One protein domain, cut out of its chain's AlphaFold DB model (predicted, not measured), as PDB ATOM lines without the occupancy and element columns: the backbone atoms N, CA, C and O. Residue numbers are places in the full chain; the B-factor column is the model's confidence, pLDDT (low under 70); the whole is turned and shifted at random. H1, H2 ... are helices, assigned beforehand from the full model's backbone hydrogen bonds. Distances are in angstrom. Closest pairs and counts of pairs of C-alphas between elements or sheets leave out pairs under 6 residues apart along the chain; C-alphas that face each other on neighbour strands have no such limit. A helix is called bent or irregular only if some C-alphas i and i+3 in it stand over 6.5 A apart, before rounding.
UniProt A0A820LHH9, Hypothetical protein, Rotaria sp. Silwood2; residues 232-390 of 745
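AT A GLANCE: This is residues 232 to 390 of the 745 residues of the protein "Hypothetical protein" of Rotaria sp. Silwood2 (UniProt A0A820LHH9). The domain is a slab of helices in two rows packed on each other, H1, H3, H5 and H7 in one row and H2, H4, H6 and H8 in the other, with H1 and H2 at one end of the longest axis and H7 and H8 at the other. H2, H4 and H6 run the same way, against H1, H3 and H5, while H7 is turned at a steeper slant and H5 is loosely seated. The printed part has 159 residues, with eight named helices in the order H1 to H8 and no named strand, and its class is all helix. It is compact, with a radius of gyration of the C-alphas of 15.8 A and spans of 51 by 34 by 24 A.

IN THESE COORDINATES: H1, residues 232 to 247, begins at C-alpha 232 (-10.126, -29.355, -33.121) and is 22.8 A long. H2 is residues 253 to 266, 20.5 A, and H3 residues 274 to 283. H4, residues 289 to 310, is the longest helix at 31.4 A and begins at C-alpha 289 (-26.584, -10.950, -18.070). H5 is residues 315 to 324, H6 residues 338 to 352, 20.9 A, and H7 residues 360 to 371. H8, residues 377 to 387, ends at C-alpha 387 (-42.971, -41.096, -22.072). H5 and H8 are only just irregular: C-alphas 319 and 322, and C-alphas 379 and 382, are 6.9 A apart.

HOW THE PARTS SIT: H1 to H6 form an up and down bundle, each helix running against the one before it. H4 is the hub, touching H2, H3 and H6. H3 and H4 form a hairpin at a shallow tilt of 18 degrees, closest at the C-alphas of Leu 277 and Tyr 299, 6.4 A. H4 touches H2 with residues 290 to 298 alone, closest at the C-alphas of Tyr 264 and Ala 298, 4.8 A. H1 and H2 form another hairpin, closest at the C-alphas of Ser 246 and Cys 256, 4.4 A. H1 touches H3, the same way at 10 degrees, closest at the C-alphas of Asp 236 and Val 276, 6.6 A. H4 also touches H6, the same way at a shallow tilt of 28 degrees, closest at the C-alphas of Ala 304 and Leu 348, 5.4 A. H6 touches H8, closest at the C-alphas of Tyr 350 and Phe 383, 5.1 A. H5 touches H7 at a steep tilt of 40 degrees, closest at the C-alphas of Pro 322 and Val 362, 5.6 A. H7 touches H8 with residues 366 to 370 alone, closest at the C-alphas of Ile 369 and Gln 377, 6.1 A. Every O i to N i+4 pair is within hydrogen-bond range in H1, H2 and H4, against 4 of 6 in H3, 3 of 6 in H5, 10 of 11 in H6, 6 of 8 in H7 and 5 of 7 in H8.

THE WHOLE: The C-alphas farthest apart, of Asp 250 and Asp 390, are 51.2 A apart. The printed part has no cut. The link from H5 to H6, residues 325 to 337, is long. Mean pLDDT of the printed part is 78.0; 41 residues are under 70, among them 232 to 247, 249 to 259 and 387 to 390.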
ATOM      1  N   ASP A 232      -9.146 -29.346 -34.225       55.91
ATOM      2  CA  ASP A 232     -10.126 -29.355 -33.121       55.91
ATOM      3  C   ASP A 232      -9.504 -28.938 -31.775       55.91
ATOM      4  O   ASP A 232     -10.130 -28.240 -30.978       55.91
ATOM      5  N   ASP A 233      -8.241 -29.304 -31.532       58.88
ATOM      6  CA  ASP A 233      -7.533 -28.952 -30.296       58.88
ATOM      7  C   ASP A 233      -7.303 -27.433 -30.184       58.88
ATOM      8  O   ASP A 233      -7.201 -26.883 -29.084       58.88
ATOM      9  N   LYS A 234      -7.229 -26.707 -31.310       59.44
ATOM     10  CA  LYS A 234      -7.101 -25.239 -31.315       59.44
ATOM     11  C   LYS A 234      -8.435 -24.560 -31.017       59.44
ATOM     12  O   LYS A 234      -8.434 -23.520 -30.358       59.44
ATOM     13  N   PHE A 235      -9.545 -25.153 -31.452       66.38
ATOM     14  CA  PHE A 235     -10.883 -24.671 -31.125       66.38
ATOM     15  C   PHE A 235     -11.176 -24.819 -29.628       66.38
ATOM     16  O   PHE A 235     -11.566 -23.845 -28.990       66.38
ATOM     17  N   ASP A 236     -10.871 -25.978 -29.040       66.69
ATOM     18  CA  ASP A 236     -11.046 -26.220 -27.602       66.69
ATOM     19  C   ASP A 236     -10.239 -25.210 -26.756       66.69
ATOM     20  O   ASP A 236     -10.757 -24.616 -25.808       66.69
ATOM     21  N   ASN A 237      -8.994 -24.916 -27.156       62.53
ATOM     22  CA  ASN A 237      -8.167 -23.883 -26.519       62.53
ATOM     23  C   ASN A 237      -8.743 -22.464 -26.673       62.53
ATOM     24  O   ASN A 237      -8.627 -21.647 -25.757       62.53
ATOM     25  N   PHE A 238      -9.362 -22.152 -27.814       65.56
ATOM     26  CA  PHE A 238     -10.052 -20.880 -28.017       65.56
ATOM     27  C   PHE A 238     -11.274 -20.751 -27.105       65.56
ATOM     28  O   PHE A 238     -11.469 -19.689 -26.514       65.56
ATOM     29  N   VAL A 239     -12.063 -21.820 -26.946       67.06
ATOM     30  CA  VAL A 239     -13.198 -21.812 -26.016       67.06
ATOM     31  C   VAL A 239     -12.714 -21.547 -24.593       67.06
ATOM     32  O   VAL A 239     -13.238 -20.643 -23.947       67.06
ATOM     33  N   ILE A 240     -11.667 -22.241 -24.136       67.44
ATOM     34  CA  ILE A 240     -11.074 -22.030 -22.803       67.44
ATOM     35  C   ILE A 240     -10.604 -20.578 -22.631       67.44
ATOM     36  O   ILE A 240     -10.949 -19.933 -21.643       67.44
ATOM     37  N   LEU A 241      -9.902 -20.018 -23.621       62.31
ATOM     38  CA  LEU A 241      -9.449 -18.623 -23.585       62.31
ATOM     39  C   LEU A 241     -10.619 -17.634 -23.480       62.31
ATOM     40  O   LEU A 241     -10.555 -16.660 -22.730       62.31
ATOM     41  N   VAL A 242     -11.692 -17.861 -24.240       64.19
ATOM     42  CA  VAL A 242     -12.892 -17.020 -24.183       64.19
ATOM     43  C   VAL A 242     -13.556 -17.108 -22.808       64.19
ATOM     44  O   VAL A 242     -13.958 -16.074 -22.273       64.19
ATOM     45  N   LEU A 243     -13.639 -18.305 -22.223       69.50
ATOM     46  CA  LEU A 243     -14.199 -18.513 -20.887       69.50
ATOM     47  C   LEU A 243     -13.371 -17.803 -19.811       69.50
ATOM     48  O   LEU A 243     -13.950 -17.085 -18.993       69.50
ATOM     49  N   ASP A 244     -12.041 -17.891 -19.878       69.12
ATOM     50  CA  ASP A 244     -11.126 -17.171 -18.985       69.12
ATOM     51  C   ASP A 244     -11.361 -15.653 -19.058       69.12
ATOM     52  O   ASP A 244     -11.585 -14.993 -18.038       69.12
ATOM     53  N   ILE A 245     -11.419 -15.097 -20.275       62.31
ATOM     54  CA  ILE A 245     -11.687 -13.667 -20.498       62.31
ATOM     55  C   ILE A 245     -13.076 -13.277 -19.972       62.31
ATOM     56  O   ILE A 245     -13.243 -12.204 -19.386       62.31
ATOM     57  N   SER A 246     -14.088 -14.125 -20.161       65.12
ATOM     58  CA  SER A 246     -15.455 -13.880 -19.693       65.12
ATOM     59  C   SER A 246     -15.615 -14.008 -18.170       65.12
ATOM     60  O   SER A 246     -16.545 -13.409 -17.616       65.12
ATOM     61  N   ALA A 247     -14.727 -14.742 -17.490       65.44
ATOM     62  CA  ALA A 247     -14.760 -15.001 -16.049       65.44
ATOM     63  C   ALA A 247     -13.990 -13.970 -15.201       65.44
ATOM     64  O   ALA A 247     -14.247 -13.835 -13.996       65.44
ATOM     65  N   GLU A 248     -13.056 -13.226 -15.796       71.62
ATOM     66  CA  GLU A 248     -12.228 -12.265 -15.071       71.62
ATOM     67  C   GLU A 248     -13.027 -11.071 -14.513       71.62
ATOM     68  O   GLU A 248     -13.707 -10.321 -15.218       71.62
ATOM     69  N   LYS A 249     -12.906 -10.850 -13.197       58.09
ATOM     70  CA  LYS A 249     -13.664  -9.813 -12.471       58.09
ATOM     71  C   LYS A 249     -13.198  -8.385 -12.767       58.09
ATOM     72  O   LYS A 249     -14.008  -7.470 -12.628       58.09
ATOM     73  N   ASP A 250     -11.941  -8.214 -13.171       52.66
ATOM     74  CA  ASP A 250     -11.302  -6.907 -13.371       52.66
ATOM     75  C   ASP A 250     -11.341  -6.423 -14.837       52.66
ATOM     76  O   ASP A 250     -10.994  -5.274 -15.111       52.66
ATOM     77  N   LYS A 251     -11.799  -7.261 -15.779       57.56
ATOM     78  CA  LYS A 251     -11.925  -6.917 -17.207       57.56
ATOM     79  C   LYS A 251     -13.134  -6.024 -17.458       57.56
ATOM     80  O   LYS A 251     -14.153  -6.124 -16.768       57.56
ATOM     81  N   ASP A 252     -13.066  -5.157 -18.460       64.06
ATOM     82  CA  ASP A 252     -14.162  -4.235 -18.750       64.06
ATOM     83  C   ASP A 252     -15.436  -4.972 -19.224       64.06
ATOM     84  O   ASP A 252     -15.392  -6.116 -19.694       64.06
ATOM     85  N   LYS A 253     -16.604  -4.321 -19.068       66.44
ATOM     86  CA  LYS A 253     -17.923  -4.912 -19.369       66.44
ATOM     87  C   LYS A 253     -17.995  -5.454 -20.800       66.44
ATOM     88  O   LYS A 253     -18.522  -6.543 -21.015       66.44
ATOM     89  N   GLN A 254     -17.489  -4.681 -21.750       58.78
ATOM     90  CA  GLN A 254     -17.685  -4.892 -23.174       58.78
ATOM     91  C   GLN A 254     -16.748  -5.982 -23.717       58.78
ATOM     92  O   GLN A 254     -17.166  -6.731 -24.596       58.78
ATOM     93  N   THR A 255     -15.569  -6.178 -23.117       53.75
ATOM     94  CA  THR A 255     -14.626  -7.246 -23.488       53.75
ATOM     95  C   THR A 255     -15.228  -8.610 -23.208       53.75
ATOM     96  O   THR A 255     -15.272  -9.458 -24.096       53.75
ATOM     97  N   CYS A 256     -15.787  -8.818 -22.013       65.06
ATOM     98  CA  CYS A 256     -16.395 -10.110 -21.692       65.06
ATOM     99  C   CYS A 256     -17.634 -10.397 -22.554       65.06
ATOM    100  O   CYS A 256     -17.904 -11.560 -22.840       65.06
ATOM    101  N   ILE A 257     -18.371  -9.357 -22.976       68.12
ATOM    102  CA  ILE A 257     -19.520  -9.496 -23.889       68.12
ATOM    103  C   ILE A 257     -19.053  -9.905 -25.281       68.12
ATOM    104  O   ILE A 257     -19.625 -10.822 -25.859       68.12
ATOM    105  N   LEU A 258     -18.021  -9.251 -25.820       58.81
ATOM    106  CA  LEU A 258     -17.479  -9.592 -27.134       58.81
ATOM    107  C   LEU A 258     -16.870 -10.993 -27.152       58.81
ATOM    108  O   LEU A 258     -17.103 -11.731 -28.106       58.81
ATOM    109  N   ALA A 259     -16.159 -11.377 -26.088       64.25
ATOM    110  CA  ALA A 259     -15.637 -12.727 -25.919       64.25
ATOM    111  C   ALA A 259     -16.781 -13.758 -25.939       64.25
ATOM    112  O   ALA A 259     -16.792 -14.654 -26.778       64.25
ATOM    113  N   ALA A 260     -17.819 -13.566 -25.120       75.12
ATOM    114  CA  ALA A 260     -18.970 -14.469 -25.086       75.12
ATOM    115  C   ALA A 260     -19.744 -14.510 -26.417       75.12
ATOM    116  O   ALA A 260     -20.126 -15.584 -26.883       75.12
ATOM    117  N   LYS A 261     -19.926 -13.357 -27.077       73.56
ATOM    118  CA  LYS A 261     -20.559 -13.261 -28.402       73.56
ATOM    119  C   LYS A 261     -19.760 -14.023 -29.464       73.56
ATOM    120  O   LYS A 261     -20.355 -14.615 -30.360       73.56
ATOM    121  N   ALA A 262     -18.432 -14.043 -29.364       63.84
ATOM    122  CA  ALA A 262     -17.580 -14.811 -30.266       63.84
ATOM    123  C   ALA A 262     -17.838 -16.309 -30.162       63.84
ATOM    124  O   ALA A 262     -18.001 -16.971 -31.181       63.84
ATOM    125  N   LEU A 263     -17.937 -16.825 -28.936       76.62
ATOM    126  CA  LEU A 263     -18.251 -18.228 -28.697       76.62
ATOM    127  C   LEU A 263     -19.669 -18.584 -29.153       76.62
ATOM    128  O   LEU A 263     -19.874 -19.624 -29.774       76.62
ATOM    129  N   TYR A 264     -20.634 -17.687 -28.932       81.12
ATOM    130  CA  TYR A 264     -21.981 -17.814 -29.492       81.12
ATOM    131  C   TYR A 264     -21.958 -17.966 -31.022       81.12
ATOM    132  O   TYR A 264     -22.593 -18.881 -31.544       81.12
ATOM    133  N   LEU A 265     -21.214 -17.120 -31.740       70.00
ATOM    134  CA  LEU A 265     -21.092 -17.213 -33.199       70.00
ATOM    135  C   LEU A 265     -20.348 -18.484 -33.627       70.00
ATOM    136  O   LEU A 265     -20.777 -19.170 -34.547       70.00
ATOM    137  N   ALA A 266     -19.265 -18.826 -32.933       68.25
ATOM    138  CA  ALA A 266     -18.462 -20.005 -33.226       68.25
ATOM    139  C   ALA A 266     -19.257 -21.315 -33.067       68.25
ATOM    140  O   ALA A 266     -19.129 -22.219 -33.890       68.25
ATOM    141  N   SER A 267     -20.151 -21.376 -32.072       79.06
ATOM    142  CA  SER A 267     -21.050 -22.518 -31.836       79.06
ATOM    143  C   SER A 267     -22.080 -22.766 -32.950       79.06
ATOM    144  O   SER A 267     -22.773 -23.779 -32.916       79.06
ATOM    145  N   GLU A 268     -22.240 -21.855 -33.922       76.31
ATOM    146  CA  GLU A 268     -23.114 -22.087 -35.088       76.31
ATOM    147  C   GLU A 268     -22.495 -23.034 -36.107       76.31
ATOM    148  O   GLU A 268     -23.219 -23.714 -36.833       76.31
ATOM    149  N   THR A 269     -21.168 -23.047 -36.180       68.44
ATOM    150  CA  THR A 269     -20.422 -23.727 -37.239       68.44
ATOM    151  C   THR A 269     -19.520 -24.837 -36.716       68.44
ATOM    152  O   THR A 269     -19.113 -25.681 -37.508       68.44
ATOM    153  N   HIS A 270     -19.241 -24.868 -35.411       70.44
ATOM    154  CA  HIS A 270     -18.298 -25.799 -34.797       70.44
ATOM    155  C   HIS A 270     -18.960 -26.658 -33.715       70.44
ATOM    156  O   HIS A 270     -19.798 -26.186 -32.941       70.44
ATOM    157  N   GLU A 271     -18.549 -27.924 -33.644       79.69
ATOM    158  CA  GLU A 271     -18.923 -28.837 -32.566       79.69
ATOM    159  C   GLU A 271     -18.092 -28.525 -31.311       79.69
ATOM    160  O   GLU A 271     -16.869 -28.437 -31.370       79.69
ATOM    161  N   ILE A 272     -18.758 -28.343 -30.166       84.00
ATOM    162  CA  ILE A 272     -18.091 -28.165 -28.870       84.00
ATOM    163  C   ILE A 272     -18.036 -29.535 -28.198       84.00
ATOM    164  O   ILE A 272     -19.081 -30.133 -27.933       84.00
ATOM    165  N   LYS A 273     -16.829 -30.031 -27.921       83.44
ATOM    166  CA  LYS A 273     -16.639 -31.351 -27.310       83.44
ATOM    167  C   LYS A 273     -17.101 -31.376 -25.851       83.44
ATOM    168  O   LYS A 273     -17.031 -30.376 -25.137       83.44
ATOM    169  N   ASP A 274     -17.488 -32.562 -25.388       84.25
ATOM    170  CA  ASP A 274     -17.999 -32.819 -24.031       84.25
ATOM    171  C   ASP A 274     -17.109 -32.248 -22.897       84.25
ATOM    172  O   ASP A 274     -17.638 -31.545 -22.038       84.25
ATOM    173  N   PRO A 275     -15.760 -32.389 -22.904       84.44
ATOM    174  CA  PRO A 275     -14.917 -31.808 -21.851       84.44
ATOM    175  C   PRO A 275     -15.015 -30.281 -21.761       84.44
ATOM    176  O   PRO A 275     -14.943 -29.713 -20.675       84.44
ATOM    177  N   VAL A 276     -15.195 -29.616 -22.901       83.44
ATOM    178  CA  VAL A 276     -15.288 -28.156 -22.990       83.44
ATOM    179  C   VAL A 276     -16.679 -27.672 -22.579       83.44
ATOM    180  O   VAL A 276     -16.810 -26.591 -22.007       83.44
ATOM    181  N   LEU A 277     -17.721 -28.477 -22.803       89.25
ATOM    182  CA  LEU A 277     -19.073 -28.180 -22.325       89.25
ATOM    183  C   LEU A 277     -19.152 -28.147 -20.795       89.25
ATOM    184  O   LEU A 277     -19.878 -27.311 -20.260       89.25
ATOM    185  N   PHE A 278     -18.385 -28.984 -20.088       88.62
ATOM    186  CA  PHE A 278     -18.279 -28.916 -18.626       88.62
ATOM    187  C   PHE A 278     -17.705 -27.588 -18.136       88.62
ATOM    188  O   PHE A 278     -18.302 -26.962 -17.264       88.62
ATOM    189  N   GLU A 279     -16.601 -27.135 -18.728       85.12
ATOM    190  CA  GLU A 279     -16.009 -25.833 -18.398       85.12
ATOM    191  C   GLU A 279     -17.000 -24.703 -18.702       85.12
ATOM    192  O   GLU A 279     -17.273 -23.839 -17.871       85.12
ATOM    193  N   LEU A 280     -17.637 -24.748 -19.872       88.81
ATOM    194  CA  LEU A 280     -18.610 -23.744 -20.292       88.81
ATOM    195  C   LEU A 280     -19.813 -23.670 -19.335       88.81
ATOM    196  O   LEU A 280     -20.270 -22.569 -19.018       88.81
ATOM    197  N   GLN A 281     -20.281 -24.816 -18.827       90.44
ATOM    198  CA  GLN A 281     -21.365 -24.907 -17.849       90.44
ATOM    199  C   GLN A 281     -21.065 -24.118 -16.564       90.44
ATOM    200  O   GLN A 281     -21.968 -23.465 -16.036       90.44
ATOM    201  N   GLU A 282     -19.816 -24.113 -16.080       86.12
ATOM    202  CA  GLU A 282     -19.427 -23.367 -14.869       86.12
ATOM    203  C   GLU A 282     -19.552 -21.841 -15.036       86.12
ATOM    204  O   GLU A 282     -19.701 -21.107 -14.053       86.12
ATOM    205  N   HIS A 283     -19.540 -21.353 -16.278       84.75
ATOM    206  CA  HIS A 283     -19.537 -19.926 -16.606       84.75
ATOM    207  C   HIS A 283     -20.896 -19.373 -17.065       84.75
ATOM    208  O   HIS A 283     -21.041 -18.151 -17.188       84.75
ATOM    209  N   ILE A 284     -21.905 -20.228 -17.280       87.81
ATOM    210  CA  ILE A 284     -23.251 -19.821 -17.726       87.81
ATOM    211  C   ILE A 284     -23.902 -18.843 -16.743       87.81
ATOM    212  O   ILE A 284     -24.467 -17.835 -17.163       87.81
ATOM    213  N   GLU A 285     -23.766 -19.071 -15.436       83.06
ATOM    214  CA  GLU A 285     -24.320 -18.211 -14.375       83.06
ATOM    215  C   GLU A 285     -23.459 -16.951 -14.123       83.06
ATOM    216  O   GLU A 285     -23.263 -16.493 -12.993       83.06
ATOM    217  N   SER A 286     -22.917 -16.366 -15.194       81.81
ATOM    218  CA  SER A 286     -22.128 -15.139 -15.127       81.81
ATOM    219  C   SER A 286     -22.935 -13.983 -14.529       81.81
ATOM    220  O   SER A 286     -24.096 -13.752 -14.861       81.81
ATOM    221  N   ARG A 287     -22.272 -13.158 -13.704       76.75
ATOM    222  CA  ARG A 287     -22.858 -11.928 -13.129       76.75
ATOM    223  C   ARG A 287     -23.316 -10.924 -14.193       76.75
ATOM    224  O   ARG A 287     -24.058  -9.998 -13.878       76.75
ATOM    225  N   ARG A 288     -22.811 -11.046 -15.424       82.06
ATOM    226  CA  ARG A 288     -23.156 -10.177 -16.550       82.06
ATOM    227  C   ARG A 288     -24.218 -10.884 -17.385       82.06
ATOM    228  O   ARG A 288     -23.900 -11.849 -18.070       82.06
ATOM    229  N   HIS A 289     -25.448 -10.371 -17.347       83.25
ATOM    230  CA  HIS A 289     -26.584 -10.950 -18.070       83.25
ATOM    231  C   HIS A 289     -26.268 -11.176 -19.557       83.25
ATOM    232  O   HIS A 289     -26.395 -12.290 -20.042       83.25
ATOM    233  N   ASP A 290     -25.721 -10.159 -20.228       80.75
ATOM    234  CA  ASP A 290     -25.318 -10.210 -21.639       80.75
ATOM    235  C   ASP A 290     -24.384 -11.402 -21.957       80.75
ATOM    236  O   ASP A 290     -24.545 -12.096 -22.957       80.75
ATOM    237  N   VAL A 291     -23.414 -11.666 -21.072       83.00
ATOM    238  CA  VAL A 291     -22.460 -12.784 -21.187       83.00
ATOM    239  C   VAL A 291     -23.167 -14.115 -20.955       83.00
ATOM    240  O   VAL A 291     -22.997 -15.045 -21.738       83.00
ATOM    241  N   SER A 292     -23.988 -14.185 -19.905       88.69
ATOM    242  CA  SER A 292     -24.762 -15.374 -19.546       88.69
ATOM    243  C   SER A 292     -25.658 -15.837 -20.699       88.69
ATOM    244  O   SER A 292     -25.659 -17.026 -21.020       88.69
ATOM    245  N   VAL A 293     -26.337 -14.919 -21.398       87.44
ATOM    246  CA  VAL A 293     -27.184 -15.275 -22.548       87.44
ATOM    247  C   VAL A 293     -26.363 -15.900 -23.679       87.44
ATOM    248  O   VAL A 293     -26.712 -16.979 -24.158       87.44
ATOM    249  N   TYR A 294     -25.251 -15.275 -24.086       85.81
ATOM    250  CA  TYR A 294     -24.418 -15.811 -25.168       85.81
ATOM    251  C   TYR A 294     -23.820 -17.183 -24.832       85.81
ATOM    252  O   TYR A 294     -23.855 -18.082 -25.676       85.81
ATOM    253  N   LEU A 295     -23.333 -17.369 -23.600       90.56
ATOM    254  CA  LEU A 295     -22.805 -18.658 -23.145       90.56
ATOM    255  C   LEU A 295     -23.901 -19.726 -23.066       90.56
ATOM    256  O   LEU A 295     -23.684 -20.846 -23.515       90.56
ATOM    257  N   THR A 296     -25.101 -19.379 -22.587       92.25
ATOM    258  CA  THR A 296     -26.245 -20.309 -22.534       92.25
ATOM    259  C   THR A 296     -26.581 -20.850 -23.920       92.25
ATOM    260  O   THR A 296     -26.775 -22.050 -24.102       92.25
ATOM    261  N   VAL A 297     -26.618 -19.976 -24.928       90.62
ATOM    262  CA  VAL A 297     -26.946 -20.394 -26.294       90.62
ATOM    263  C   VAL A 297     -25.828 -21.249 -26.897       90.62
ATOM    264  O   VAL A 297     -26.127 -22.254 -27.542       90.62
ATOM    265  N   ALA A 298     -24.559 -20.896 -26.661       89.69
ATOM    266  CA  ALA A 298     -23.418 -21.697 -27.106       89.69
ATOM    267  C   ALA A 298     -23.425 -23.103 -26.481       89.69
ATOM    268  O   ALA A 298     -23.265 -24.094 -27.192       89.69
ATOM    269  N   TYR A 299     -23.697 -23.192 -25.177       93.94
ATOM    270  CA  TYR A 299     -23.816 -24.452 -24.443       93.94
ATOM    271  C   TYR A 299     -24.884 -25.372 -25.033       93.94
ATOM    272  O   TYR A 299     -24.621 -26.526 -25.363       93.94
ATOM    273  N   VAL A 300     -26.102 -24.848 -25.196       92.81
ATOM    274  CA  VAL A 300     -27.252 -25.631 -25.660       92.81
ATOM    275  C   VAL A 300     -27.070 -26.079 -27.110       92.81
ATOM    276  O   VAL A 300     -27.477 -27.186 -27.465       92.81
ATOM    277  N   ARG A 301     -26.427 -25.256 -27.950       90.50
ATOM    278  CA  ARG A 301     -26.029 -25.660 -29.304       90.50
ATOM    279  C   ARG A 301     -25.037 -26.813 -29.270       90.50
ATOM    280  O   ARG A 301     -25.287 -27.810 -29.936       90.50
ATOM    281  N   GLY A 302     -23.981 -26.708 -28.462       89.44
ATOM    282  CA  GLY A 302     -22.998 -27.778 -28.311       89.44
ATOM    283  C   GLY A 302     -23.626 -29.093 -27.841       89.44
ATOM    284  O   GLY A 302     -23.396 -30.127 -28.463       89.44
ATOM    285  N   LEU A 303     -24.513 -29.051 -26.838       90.69
ATOM    286  CA  LEU A 303     -25.253 -30.235 -26.379       90.69
ATOM    287  C   LEU A 303     -26.134 -30.852 -27.470       90.69
ATOM    288  O   LEU A 303     -26.163 -32.071 -27.626       90.69
ATOM    289  N   ALA A 304     -26.860 -30.025 -28.227       88.25
ATOM    290  CA  ALA A 304     -27.714 -30.505 -29.309       88.25
ATOM    291  C   ALA A 304     -26.899 -31.175 -30.425       88.25
ATOM    292  O   ALA A 304     -27.323 -32.212 -30.936       88.25
ATOM    293  N   THR A 305     -25.732 -30.615 -30.769       85.94
ATOM    294  CA  THR A 305     -24.801 -31.218 -31.729       85.94
ATOM    295  C   THR A 305     -24.284 -32.553 -31.201       85.94
ATOM    296  O   THR A 305     -24.462 -33.565 -31.875       85.94
ATOM    297  N   LEU A 306     -23.782 -32.599 -29.962       85.75
ATOM    298  CA  LEU A 306     -23.239 -33.812 -29.342       85.75
ATOM    299  C   LEU A 306     -24.271 -34.955 -29.282       85.75
ATOM    300  O   LEU A 306     -23.971 -36.089 -29.657       85.75
ATOM    301  N   SER A 307     -25.508 -34.640 -28.883       85.38
ATOM    302  CA  SER A 307     -26.623 -35.596 -28.856       85.38
ATOM    303  C   SER A 307     -26.966 -36.126 -30.252       85.38
ATOM    304  O   SER A 307     -27.235 -37.315 -30.416       85.38
ATOM    305  N   SER A 308     -26.897 -35.276 -31.286       82.06
ATOM    306  CA  SER A 308     -27.136 -35.694 -32.673       82.06
ATOM    307  C   SER A 308     -25.981 -36.484 -33.304       82.06
ATOM    308  O   SER A 308     -26.242 -37.390 -34.095       82.06
ATOM    309  N   SER A 309     -24.729 -36.169 -32.955       77.81
ATOM    310  CA  SER A 309     -23.518 -36.764 -33.538       77.81
ATOM    311  C   SER A 309     -23.154 -38.111 -32.905       77.81
ATOM    312  O   SER A 309     -22.839 -39.063 -33.618       77.81
ATOM    313  N   TYR A 310     -23.190 -38.205 -31.570       64.94
ATOM    314  CA  TYR A 310     -22.650 -39.352 -30.822       64.94
ATOM    315  C   TYR A 310     -23.716 -40.163 -30.076       64.94
ATOM    316  O   TYR A 310     -23.415 -41.244 -29.574       64.94
ATOM    317  N   GLY A 311     -24.964 -39.680 -30.022       62.28
ATOM    318  CA  GLY A 311     -26.103 -40.417 -29.467       62.28
ATOM    319  C   GLY A 311     -26.067 -40.641 -27.952       62.28
ATOM    320  O   GLY A 311     -26.836 -41.458 -27.454       62.28
ATOM    321  N   PHE A 312     -25.185 -39.962 -27.218       69.38
ATOM    322  CA  PHE A 312     -25.151 -39.983 -25.757       69.38
ATOM    323  C   PHE A 312     -24.516 -38.697 -25.228       69.38
ATOM    324  O   PHE A 312     -23.413 -38.341 -25.641       69.38
ATOM    325  N   ILE A 313     -25.187 -38.035 -24.283       83.25
ATOM    326  CA  ILE A 313     -24.614 -36.928 -23.503       83.25
ATOM    327  C   ILE A 313     -24.502 -37.317 -22.027       83.25
ATOM    328  O   ILE A 313     -25.292 -38.121 -21.522       83.25
ATOM    329  N   ALA A 314     -23.536 -36.732 -21.315       84.75
ATOM    330  CA  ALA A 314     -23.350 -36.999 -19.894       84.75
ATOM    331  C   ALA A 314     -24.614 -36.660 -19.075       84.75
ATOM    332  O   ALA A 314     -25.236 -35.609 -19.251       84.75
ATOM    333  N   THR A 315     -24.971 -37.522 -18.117       83.25
ATOM    334  CA  THR A 315     -26.153 -37.355 -17.244       83.25
ATOM    335  C   THR A 315     -26.137 -36.046 -16.453       83.25
ATOM    336  O   THR A 315     -27.188 -35.461 -16.196       83.25
ATOM    337  N   SER A 316     -24.949 -35.536 -16.118       86.56
ATOM    338  CA  SER A 316     -24.755 -34.214 -15.513       86.56
ATOM    339  C   SER A 316     -25.309 -33.085 -16.382       86.56
ATOM    340  O   SER A 316     -25.989 -32.201 -15.860       86.56
ATOM    341  N   HIS A 317     -25.089 -33.127 -17.698       90.50
ATOM    342  CA  HIS A 317     -25.613 -32.119 -18.615       90.50
ATOM    343  C   HIS A 317     -27.138 -32.209 -18.715       90.50
ATOM    344  O   HIS A 317     -27.808 -31.183 -18.599       90.50
ATOM    345  N   VAL A 318     -27.694 -33.425 -18.811       87.38
ATOM    346  CA  VAL A 318     -29.152 -33.662 -18.795       87.38
ATOM    347  C   VAL A 318     -29.795 -33.081 -17.532       87.38
ATOM    348  O   VAL A 318     -30.804 -32.384 -17.618       87.38
ATOM    349  N   SER A 319     -29.190 -33.314 -16.363       87.06
ATOM    350  CA  SER A 319     -29.691 -32.799 -15.078       87.06
ATOM    351  C   SER A 319     -29.618 -31.269 -14.957       87.06
ATOM    352  O   SER A 319     -30.350 -30.669 -14.172       87.06
ATOM    353  N   TYR A 320     -28.760 -30.615 -15.748       90.31
ATOM    354  CA  TYR A 320     -28.597 -29.161 -15.740       90.31
ATOM    355  C   TYR A 320     -29.585 -28.441 -16.672       90.31
ATOM    356  O   TYR A 320     -29.958 -27.301 -16.399       90.31
ATOM    357  N   VAL A 321     -30.061 -29.107 -17.729       90.50
ATOM    358  CA  VAL A 321     -31.000 -28.556 -18.728       90.50
ATOM    359  C   VAL A 321     -32.218 -27.837 -18.118       90.50
ATOM    360  O   VAL A 321     -32.525 -26.733 -18.574       90.50
ATOM    361  N   PRO A 322     -32.893 -28.355 -17.067       89.12
ATOM    362  CA  PRO A 322     -34.020 -27.659 -16.442       89.12
ATOM    363  C   PRO A 322     -33.690 -26.273 -15.881       89.12
ATOM    364  O   PRO A 322     -34.582 -25.434 -15.784       89.12
ATOM    365  N   ARG A 323     -32.428 -26.012 -15.516       88.75
ATOM    366  CA  ARG A 323     -32.005 -24.723 -14.944       88.75
ATOM    367  C   ARG A 323     -31.856 -23.619 -15.981       88.75
ATOM    368  O   ARG A 323     -31.970 -22.451 -15.634       88.75
ATOM    369  N   ILE A 324     -31.580 -23.994 -17.225       91.12
ATOM    370  CA  ILE A 324     -31.337 -23.064 -18.333       91.12
ATOM    371  C   ILE A 324     -32.524 -22.972 -19.296       91.12
ATOM    372  O   ILE A 324     -32.483 -22.184 -20.239       91.12
ATOM    373  N   PHE A 325     -33.580 -23.762 -19.074       89.56
ATOM    374  CA  PHE A 325     -34.832 -23.616 -19.804       89.56
ATOM    375  C   PHE A 325     -35.479 -22.269 -19.468       89.56
ATOM    376  O   PHE A 325     -35.628 -21.898 -18.302       89.56
ATOM    377  N   VAL A 326     -35.871 -21.533 -20.503       87.56
ATOM    378  CA  VAL A 326     -36.374 -20.172 -20.361       87.56
ATOM    379  C   VAL A 326     -37.896 -20.212 -20.225       87.56
ATOM    380  O   VAL A 326     -38.601 -20.517 -21.183       87.56
ATOM    381  N   PHE A 327     -38.410 -19.902 -19.033       81.19
ATOM    382  CA  PHE A 327     -39.855 -19.836 -18.761       81.19
ATOM    383  C   PHE A 327     -40.485 -18.463 -19.067       81.19
ATOM    384  O   PHE A 327     -41.699 -18.371 -19.225       81.19
ATOM    385  N   GLU A 328     -39.668 -17.412 -19.144       78.25
ATOM    386  CA  GLU A 328     -40.078 -16.027 -19.420       78.25
ATOM    387  C   GLU A 328     -39.339 -15.495 -20.670       78.25
ATOM    388  O   GLU A 328     -39.037 -16.258 -21.584       78.25
ATOM    389  N   ASP A 329     -39.033 -14.198 -20.739       73.88
ATOM    390  CA  ASP A 329     -38.290 -13.603 -21.851       73.88
ATOM    391  C   ASP A 329     -36.770 -13.613 -21.601       73.88
ATOM    392  O   ASP A 329     -36.298 -13.164 -20.556       73.88
ATOM    393  N   LEU A 330     -35.985 -14.057 -22.594       81.56
ATOM    394  CA  LEU A 330     -34.518 -13.955 -22.598       81.56
ATOM    395  C   LEU A 330     -34.076 -12.925 -23.644       81.56
ATOM    396  O   LEU A 330     -33.645 -13.276 -24.744       81.56
ATOM    397  N   GLN A 331     -34.238 -11.643 -23.319       77.31
ATOM    398  CA  GLN A 331     -33.994 -10.538 -24.249       77.31
ATOM    399  C   GLN A 331     -32.599  -9.926 -24.109       77.31
ATOM    400  O   GLN A 331     -32.121  -9.642 -23.013       77.31
ATOM    401  N   LEU A 332     -31.988  -9.637 -25.257       76.50
ATOM    402  CA  LEU A 332     -30.745  -8.881 -25.385       76.50
ATOM    403  C   LEU A 332     -30.969  -7.790 -26.439       76.50
ATOM    404  O   LEU A 332     -30.937  -8.040 -27.643       76.50
ATOM    405  N   GLY A 333     -31.250  -6.567 -25.985       75.25
ATOM    406  CA  GLY A 333     -31.697  -5.491 -26.873       75.25
ATOM    407  C   GLY A 333     -33.092  -5.776 -27.438       75.25
ATOM    408  O   GLY A 333     -34.024  -5.997 -26.674       75.25
ATOM    409  N   GLU A 334     -33.233  -5.755 -28.765       70.69
ATOM    410  CA  GLU A 334     -34.497  -6.060 -29.463       70.69
ATOM    411  C   GLU A 334     -34.652  -7.554 -29.810       70.69
ATOM    412  O   GLU A 334     -35.697  -7.973 -30.302       70.69
ATOM    413  N   GLU A 335     -33.619  -8.368 -29.571       74.44
ATOM    414  CA  GLU A 335     -33.600  -9.783 -29.938       74.44
ATOM    415  C   GLU A 335     -33.991 -10.675 -28.749       74.44
ATOM    416  O   GLU A 335     -33.468 -10.524 -27.642       74.44
ATOM    417  N   ASN A 336     -34.896 -11.634 -28.985       82.19
ATOM    418  CA  ASN A 336     -35.274 -12.661 -28.011       82.19
ATOM    419  C   ASN A 336     -34.527 -13.972 -28.304       82.19
ATOM    420  O   ASN A 336     -34.634 -14.538 -29.393       82.19
ATOM    421  N   PHE A 337     -33.774 -14.462 -27.322       86.38
ATOM    422  CA  PHE A 337     -32.974 -15.682 -27.415       86.38
ATOM    423  C   PHE A 337     -33.686 -16.922 -26.854       86.38
ATOM    424  O   PHE A 337     -33.174 -18.026 -27.047       86.38
ATOM    425  N   ALA A 338     -34.857 -16.774 -26.218       86.50
ATOM    426  CA  ALA A 338     -35.614 -17.883 -25.622       86.50
ATOM    427  C   ALA A 338     -35.857 -19.009 -26.636       86.50
ATOM    428  O   ALA A 338     -35.582 -20.176 -26.369       86.50
ATOM    429  N   ASP A 339     -36.232 -18.630 -27.854       85.56
ATOM    430  CA  ASP A 339     -36.528 -19.538 -28.956       85.56
ATOM    431  C   ASP A 339     -35.304 -20.374 -29.383       85.56
ATOM    432  O   ASP A 339     -35.406 -21.573 -29.657       85.56
ATOM    433  N   LYS A 340     -34.112 -19.757 -29.385       85.50
ATOM    434  CA  LYS A 340     -32.840 -20.421 -29.729       85.50
ATOM    435  C   LYS A 340     -32.425 -21.445 -28.670       85.50
ATOM    436  O   LYS A 340     -31.782 -22.436 -29.013       85.50
ATOM    437  N   VAL A 341     -32.791 -21.203 -27.411       90.56
ATOM    438  CA  VAL A 341     -32.493 -22.073 -26.266       90.56
ATOM    439  C   VAL A 341     -33.533 -23.188 -26.150       90.56
ATOM    440  O   VAL A 341     -33.201 -24.369 -26.268       90.56
ATOM    441  N   ASN A 342     -34.806 -22.830 -25.990       92.00
ATOM    442  CA  ASN A 342     -35.887 -23.757 -25.663       92.00
ATOM    443  C   ASN A 342     -36.106 -24.807 -26.756       92.00
ATOM    444  O   ASN A 342     -36.206 -25.994 -26.447       92.00
ATOM    445  N   LYS A 343     -36.094 -24.419 -28.039       89.50
ATOM    446  CA  LYS A 343     -36.260 -25.377 -29.150       89.50
ATOM    447  C   LYS A 343     -35.140 -26.413 -29.188       89.50
ATOM    448  O   LYS A 343     -35.385 -27.580 -29.489       89.50
ATOM    449  N   LYS A 344     -33.907 -26.011 -28.863       90.50
ATOM    450  CA  LYS A 344     -32.765 -26.930 -28.809       90.50
ATOM    451  C   LYS A 344     -32.764 -27.804 -27.565       90.50
ATOM    452  O   LYS A 344     -32.446 -28.979 -27.694       90.50
ATOM    453  N   ILE A 345     -33.211 -27.291 -26.422       91.75
ATOM    454  CA  ILE A 345     -33.449 -28.106 -25.225       91.75
ATOM    455  C   ILE A 345     -34.511 -29.179 -25.487       91.75
ATOM    456  O   ILE A 345     -34.299 -30.340 -25.161       91.75
ATOM    457  N   LEU A 346     -35.643 -28.829 -26.098       89.81
ATOM    458  CA  LEU A 346     -36.706 -29.805 -26.363       89.81
ATOM    459  C   LEU A 346     -36.253 -30.881 -27.356       89.81
ATOM    460  O   LEU A 346     -36.517 -32.063 -27.145       89.81
ATOM    461  N   TYR A 347     -35.505 -30.480 -28.387       87.56
ATOM    462  CA  TYR A 347     -34.862 -31.412 -29.311       87.56
ATOM    463  C   TYR A 347     -33.874 -32.353 -28.598       87.56
ATOM    464  O   TYR A 347     -33.923 -33.565 -28.799       87.56
ATOM    465  N   LEU A 348     -33.023 -31.803 -27.726       89.06
ATOM    466  CA  LEU A 348     -32.068 -32.551 -26.907       89.06
ATOM    467  C   LEU A 348     -32.773 -33.589 -26.024       89.06
ATOM    468  O   LEU A 348     -32.425 -34.765 -26.046       89.06
ATOM    469  N   LEU A 349     -33.794 -33.168 -25.272       88.25
ATOM    470  CA  LEU A 349     -34.537 -34.040 -24.361       88.25
ATOM    471  C   LEU A 349     -35.259 -35.166 -25.106       88.25
ATOM    472  O   LEU A 349     -35.305 -36.289 -24.614       88.25
ATOM    473  N   TYR A 350     -35.795 -34.893 -26.296       86.00
ATOM    474  CA  TYR A 350     -36.384 -35.929 -27.143       86.00
ATOM    475  C   TYR A 350     -35.356 -36.976 -27.590       86.00
ATOM    476  O   TYR A 350     -35.627 -38.170 -27.476       86.00
ATOM    477  N   ASN A 351     -34.179 -36.550 -28.056       83.50
ATOM    478  CA  ASN A 351     -33.132 -37.476 -28.493       83.50
ATOM    479  C   ASN A 351     -32.589 -38.328 -27.336       83.50
ATOM    480  O   ASN A 351     -32.358 -39.525 -27.500       83.50
ATOM    481  N   GLU A 352     -32.431 -37.736 -26.152       85.25
ATOM    482  CA  GLU A 352     -31.874 -38.422 -24.982       85.25
ATOM    483  C   GLU A 352     -32.885 -39.291 -24.225       85.25
ATOM    484  O   GLU A 352     -32.484 -40.089 -23.380       85.25
ATOM    485  N   ALA A 353     -34.180 -39.199 -24.540       80.50
ATOM    486  CA  ALA A 353     -35.243 -39.931 -23.847       80.50
ATOM    487  C   ALA A 353     -35.080 -41.457 -23.869       80.50
ATOM    488  O   ALA A 353     -35.550 -42.158 -22.970       80.50
ATOM    489  N   VAL A 354     -34.398 -41.976 -24.890       73.56
ATOM    490  CA  VAL A 354     -34.096 -43.406 -25.032       73.56
ATOM    491  C   VAL A 354     -32.892 -43.817 -24.176       73.56
ATOM    492  O   VAL A 354     -32.833 -44.951 -23.703       73.56
ATOM    493  N   ASN A 355     -31.941 -42.903 -23.976       73.75
ATOM    494  CA  ASN A 355     -30.599 -43.210 -23.483       73.75
ATOM    495  C   ASN A 355     -30.386 -42.813 -22.020       73.75
ATOM    496  O   ASN A 355     -29.557 -43.419 -21.342       73.75
ATOM    497  N   ASN A 356     -31.134 -41.829 -21.519       75.50
ATOM    498  CA  ASN A 356     -30.933 -41.256 -20.199       75.50
ATOM    499  C   ASN A 356     -32.233 -41.256 -19.372       75.50
ATOM    500  O   ASN A 356     -33.275 -40.802 -19.849       75.50
ATOM    501  N   PRO A 357     -32.206 -41.739 -18.113       74.06
ATOM    502  CA  PRO A 357     -33.325 -41.545 -17.202       74.06
ATOM    503  C   PRO A 357     -33.404 -40.073 -16.778       74.06
ATOM    504  O   PRO A 357     -32.395 -39.470 -16.415       74.06
ATOM    505  N   PHE A 358     -34.610 -39.505 -16.787       82.56
ATOM    506  CA  PHE A 358     -34.834 -38.120 -16.373       82.56
ATOM    507  C   PHE A 358     -35.271 -38.004 -14.916       82.56
ATOM    508  O   PHE A 358     -36.064 -38.809 -14.424       82.56
ATOM    509  N   GLU A 359     -34.784 -36.956 -14.255       80.19
ATOM    510  CA  GLU A 359     -35.259 -36.519 -12.943       80.19
ATOM    511  C   GLU A 359     -36.573 -35.724 -13.056       80.19
ATOM    512  O   GLU A 359     -36.907 -35.184 -14.115       80.19
ATOM    513  N   ASP A 360     -37.303 -35.602 -11.941       80.06
ATOM    514  CA  ASP A 360     -38.604 -34.914 -11.864       80.06
ATOM    515  C   ASP A 360     -38.566 -33.466 -12.388       80.06
ATOM    516  O   ASP A 360     -39.556 -32.968 -12.932       80.06
ATOM    517  N   ASP A 361     -37.423 -32.786 -12.270       80.75
ATOM    518  CA  ASP A 361     -37.253 -31.403 -12.720       80.75
ATOM    519  C   ASP A 361     -37.344 -31.250 -14.249       80.75
ATOM    520  O   ASP A 361     -37.854 -30.238 -14.729       80.75
ATOM    521  N   VAL A 362     -36.952 -32.265 -15.029       85.06
ATOM    522  CA  VAL A 362     -37.135 -32.264 -16.494       85.06
ATOM    523  C   VAL A 362     -38.621 -32.301 -16.838       85.06
ATOM    524  O   VAL A 362     -39.093 -31.555 -17.697       85.06
ATOM    525  N   PHE A 363     -39.396 -33.115 -16.122       84.25
ATOM    526  CA  PHE A 363     -40.836 -33.230 -16.340       84.25
ATOM    527  C   PHE A 363     -41.597 -31.947 -15.964       84.25
ATOM    528  O   PHE A 363     -42.653 -31.674 -16.539       84.25
ATOM    529  N   ARG A 364     -41.043 -31.093 -15.088       83.00
ATOM    530  CA  ARG A 364     -41.611 -29.762 -14.808       83.00
ATOM    531  C   ARG A 364     -41.629 -28.849 -16.034       83.00
ATOM    532  O   ARG A 364     -42.590 -28.094 -16.173       83.00
ATOM    533  N   ILE A 365     -40.637 -28.943 -16.929       85.75
ATOM    534  CA  ILE A 365     -40.617 -28.186 -18.194       85.75
ATOM    535  C   ILE A 365     -41.861 -28.531 -19.020       85.75
ATOM    536  O   ILE A 365     -42.628 -27.652 -19.412       85.75
ATOM    537  N   PHE A 366     -42.111 -29.825 -19.222       84.25
ATOM    538  CA  PHE A 366     -43.249 -30.304 -20.006       84.25
ATOM    539  C   PHE A 366     -44.585 -29.990 -19.338       84.25
ATOM    540  O   PHE A 366     -45.522 -29.591 -20.021       84.25
ATOM    541  N   ASN A 367     -44.667 -30.085 -18.010       80.69
ATOM    542  CA  ASN A 367     -45.863 -29.672 -17.280       80.69
ATOM    543  C   ASN A 367     -46.165 -28.192 -17.468       80.69
ATOM    544  O   ASN A 367     -47.315 -27.835 -17.699       80.69
ATOM    545  N   HIS A 368     -45.149 -27.338 -17.434       81.00
ATOM    546  CA  HIS A 368     -45.322 -25.916 -17.695       81.00
ATOM    547  C   HIS A 368     -45.802 -25.653 -19.134       81.00
ATOM    548  O   HIS A 368     -46.774 -24.924 -19.324       81.00
ATOM    549  N   ILE A 369     -45.192 -26.297 -20.139       82.56
ATOM    550  CA  ILE A 369     -45.586 -26.162 -21.556       82.56
ATOM    551  C   ILE A 369     -47.029 -26.644 -21.790       82.56
ATOM    552  O   ILE A 369     -47.798 -25.996 -22.503       82.56
ATOM    553  N   LEU A 370     -47.408 -27.776 -21.186       74.69
ATOM    554  CA  LEU A 370     -48.724 -28.394 -21.362       74.69
ATOM    555  C   LEU A 370     -49.835 -27.671 -20.590       74.69
ATOM    556  O   LEU A 370     -50.952 -27.597 -21.096       74.69
ATOM    557  N   LEU A 371     -49.556 -27.146 -19.391       68.88
ATOM    558  CA  LEU A 371     -50.554 -26.470 -18.549       68.88
ATOM    559  C   LEU A 371     -50.845 -25.030 -18.984       68.88
ATOM    560  O   LEU A 371     -51.932 -24.534 -18.702       68.88
ATOM    561  N   LEU A 372     -49.891 -24.352 -19.630       63.69
ATOM    562  CA  LEU A 372     -49.998 -22.923 -19.955       63.69
ATOM    563  C   LEU A 372     -50.248 -22.626 -21.438       63.69
ATOM    564  O   LEU A 372     -50.243 -21.460 -21.811       63.69
ATOM    565  N   GLU A 373     -50.460 -23.649 -22.271       57.81
ATOM    566  CA  GLU A 373     -50.633 -23.493 -23.727       57.81
ATOM    567  C   GLU A 373     -49.558 -22.604 -24.377       57.81
ATOM    568  O   GLU A 373     -49.843 -21.701 -25.161       57.81
ATOM    569  N   ASN A 374     -48.297 -22.861 -24.018       66.38
ATOM    570  CA  ASN A 374     -47.155 -22.079 -24.486       66.38
ATOM    571  C   ASN A 374     -46.774 -22.437 -25.945       66.38
ATOM    572  O   ASN A 374     -47.079 -23.525 -26.435       66.38
ATOM    573  N   GLU A 375     -46.060 -21.546 -26.635       77.75
ATOM    574  CA  GLU A 375     -45.667 -21.642 -28.051       77.75
ATOM    575  C   GLU A 375     -44.874 -22.913 -28.412       77.75
ATOM    576  O   GLU A 375     -44.894 -23.339 -29.562       77.75
ATOM    577  N   TYR A 376     -44.255 -23.569 -27.424       83.62
ATOM    578  CA  TYR A 376     -43.428 -24.771 -27.584       83.62
ATOM    579  C   TYR A 376     -44.190 -26.111 -27.549       83.62
ATOM    580  O   TYR A 376     -43.576 -27.179 -27.467       83.62
ATOM    581  N   GLN A 377     -45.529 -26.102 -27.550       80.44
ATOM    582  CA  GLN A 377     -46.326 -27.339 -27.501       80.44
ATOM    583  C   GLN A 377     -46.015 -28.302 -28.654       80.44
ATOM    584  O   GLN A 377     -45.992 -29.522 -28.459       80.44
ATOM    585  N   VAL A 378     -45.767 -27.767 -29.851       80.50
ATOM    586  CA  VAL A 378     -45.470 -28.574 -31.042       80.50
ATOM    587  C   VAL A 378     -44.147 -29.317 -30.852       80.50
ATOM    588  O   VAL A 378     -44.088 -30.529 -31.049       80.50
ATOM    589  N   GLU A 379     -43.114 -28.617 -30.393       82.19
ATOM    590  CA  GLU A 379     -41.779 -29.153 -30.133       82.19
ATOM    591  C   GLU A 379     -41.751 -30.134 -28.953       82.19
ATOM    592  O   GLU A 379     -40.964 -31.078 -28.958       82.19
ATOM    593  N   ALA A 380     -42.626 -29.959 -27.959       82.69
ATOM    594  CA  ALA A 380     -42.737 -30.850 -26.804       82.69
ATOM    595  C   ALA A 380     -43.512 -32.151 -27.093       82.69
ATOM    596  O   ALA A 380     -43.336 -33.155 -26.396       82.69
ATOM    597  N   THR A 381     -44.370 -32.161 -28.118       79.25
ATOM    598  CA  THR A 381     -45.276 -33.282 -28.423       79.25
ATOM    599  C   THR A 381     -44.557 -34.631 -28.616       79.25
ATOM    600  O   THR A 381     -45.005 -35.614 -28.019       79.25
ATOM    601  N   PRO A 382     -43.440 -34.731 -29.371       80.31
ATOM    602  CA  PRO A 382     -42.730 -36.000 -29.565       80.31
ATOM    603  C   PRO A 382     -42.265 -36.651 -28.255       80.31
ATOM    604  O   PRO A 382     -42.414 -37.858 -28.073       80.31
ATOM    605  N   PHE A 383     -41.770 -35.850 -27.310       80.56
ATOM    606  CA  PHE A 383     -41.323 -36.323 -25.999       80.56
ATOM    607  C   PHE A 383     -42.485 -36.850 -25.146       80.56
ATOM    608  O   PHE A 383     -42.396 -37.913 -24.528       80.56
ATOM    609  N   VAL A 384     -43.608 -36.127 -25.142       74.19
ATOM    610  CA  VAL A 384     -44.819 -36.494 -24.391       74.19
ATOM    611  C   VAL A 384     -45.409 -37.813 -24.895       74.19
ATOM    612  O   VAL A 384     -45.855 -38.636 -24.095       74.19
ATOM    613  N   ILE A 385     -45.382 -38.039 -26.213       74.44
ATOM    614  CA  ILE A 385     -45.806 -39.308 -26.822       74.44
ATOM    615  C   ILE A 385     -44.894 -40.455 -26.369       74.44
ATOM    616  O   ILE A 385     -45.392 -41.535 -26.058       74.44
ATOM    617  N   PHE A 386     -43.581 -40.221 -26.296       73.94
ATOM    618  CA  PHE A 386     -42.601 -41.242 -25.928       73.94
ATOM    619  C   PHE A 386     -42.717 -41.697 -24.459       73.94
ATOM    620  O   PHE A 386     -42.673 -42.895 -24.183       73.94
ATOM    621  N   HIS A 387     -42.910 -40.773 -23.509       68.88
ATOM    622  CA  HIS A 387     -42.971 -41.096 -22.072       68.88
ATOM    623  C   HIS A 387     -44.383 -41.337 -21.507       68.88
ATOM    624  O   HIS A 387     -44.507 -41.836 -20.384       68.88
ATOM    625  N   GLY A 388     -45.434 -41.035 -22.276       58.72
ATOM    626  CA  GLY A 388     -46.834 -41.185 -21.875       58.72
ATOM    627  C   GLY A 388     -47.336 -40.061 -20.954       58.72
ATOM    628  O   GLY A 388     -46.648 -39.622 -20.033       58.72
ATOM    629  N   ARG A 389     -48.581 -39.605 -21.174       52.47
ATOM    630  CA  ARG A 389     -49.222 -38.514 -20.401       52.47
ATOM    631  C   ARG A 389     -49.329 -38.802 -18.896       52.47
ATOM    632  O   ARG A 389     -49.241 -37.872 -18.098       52.47
ATOM    633  N   ASP A 390     -49.457 -40.072 -18.511       47.19
ATOM    634  CA  ASP A 390     -49.704 -40.494 -17.122       47.19
ATOM    635  C   ASP A 390     -48.506 -40.284 -16.177       47.19
ATOM    636  O   ASP A 390     -48.689 -40.245 -14.964       47.19
TER     637      ASP A 390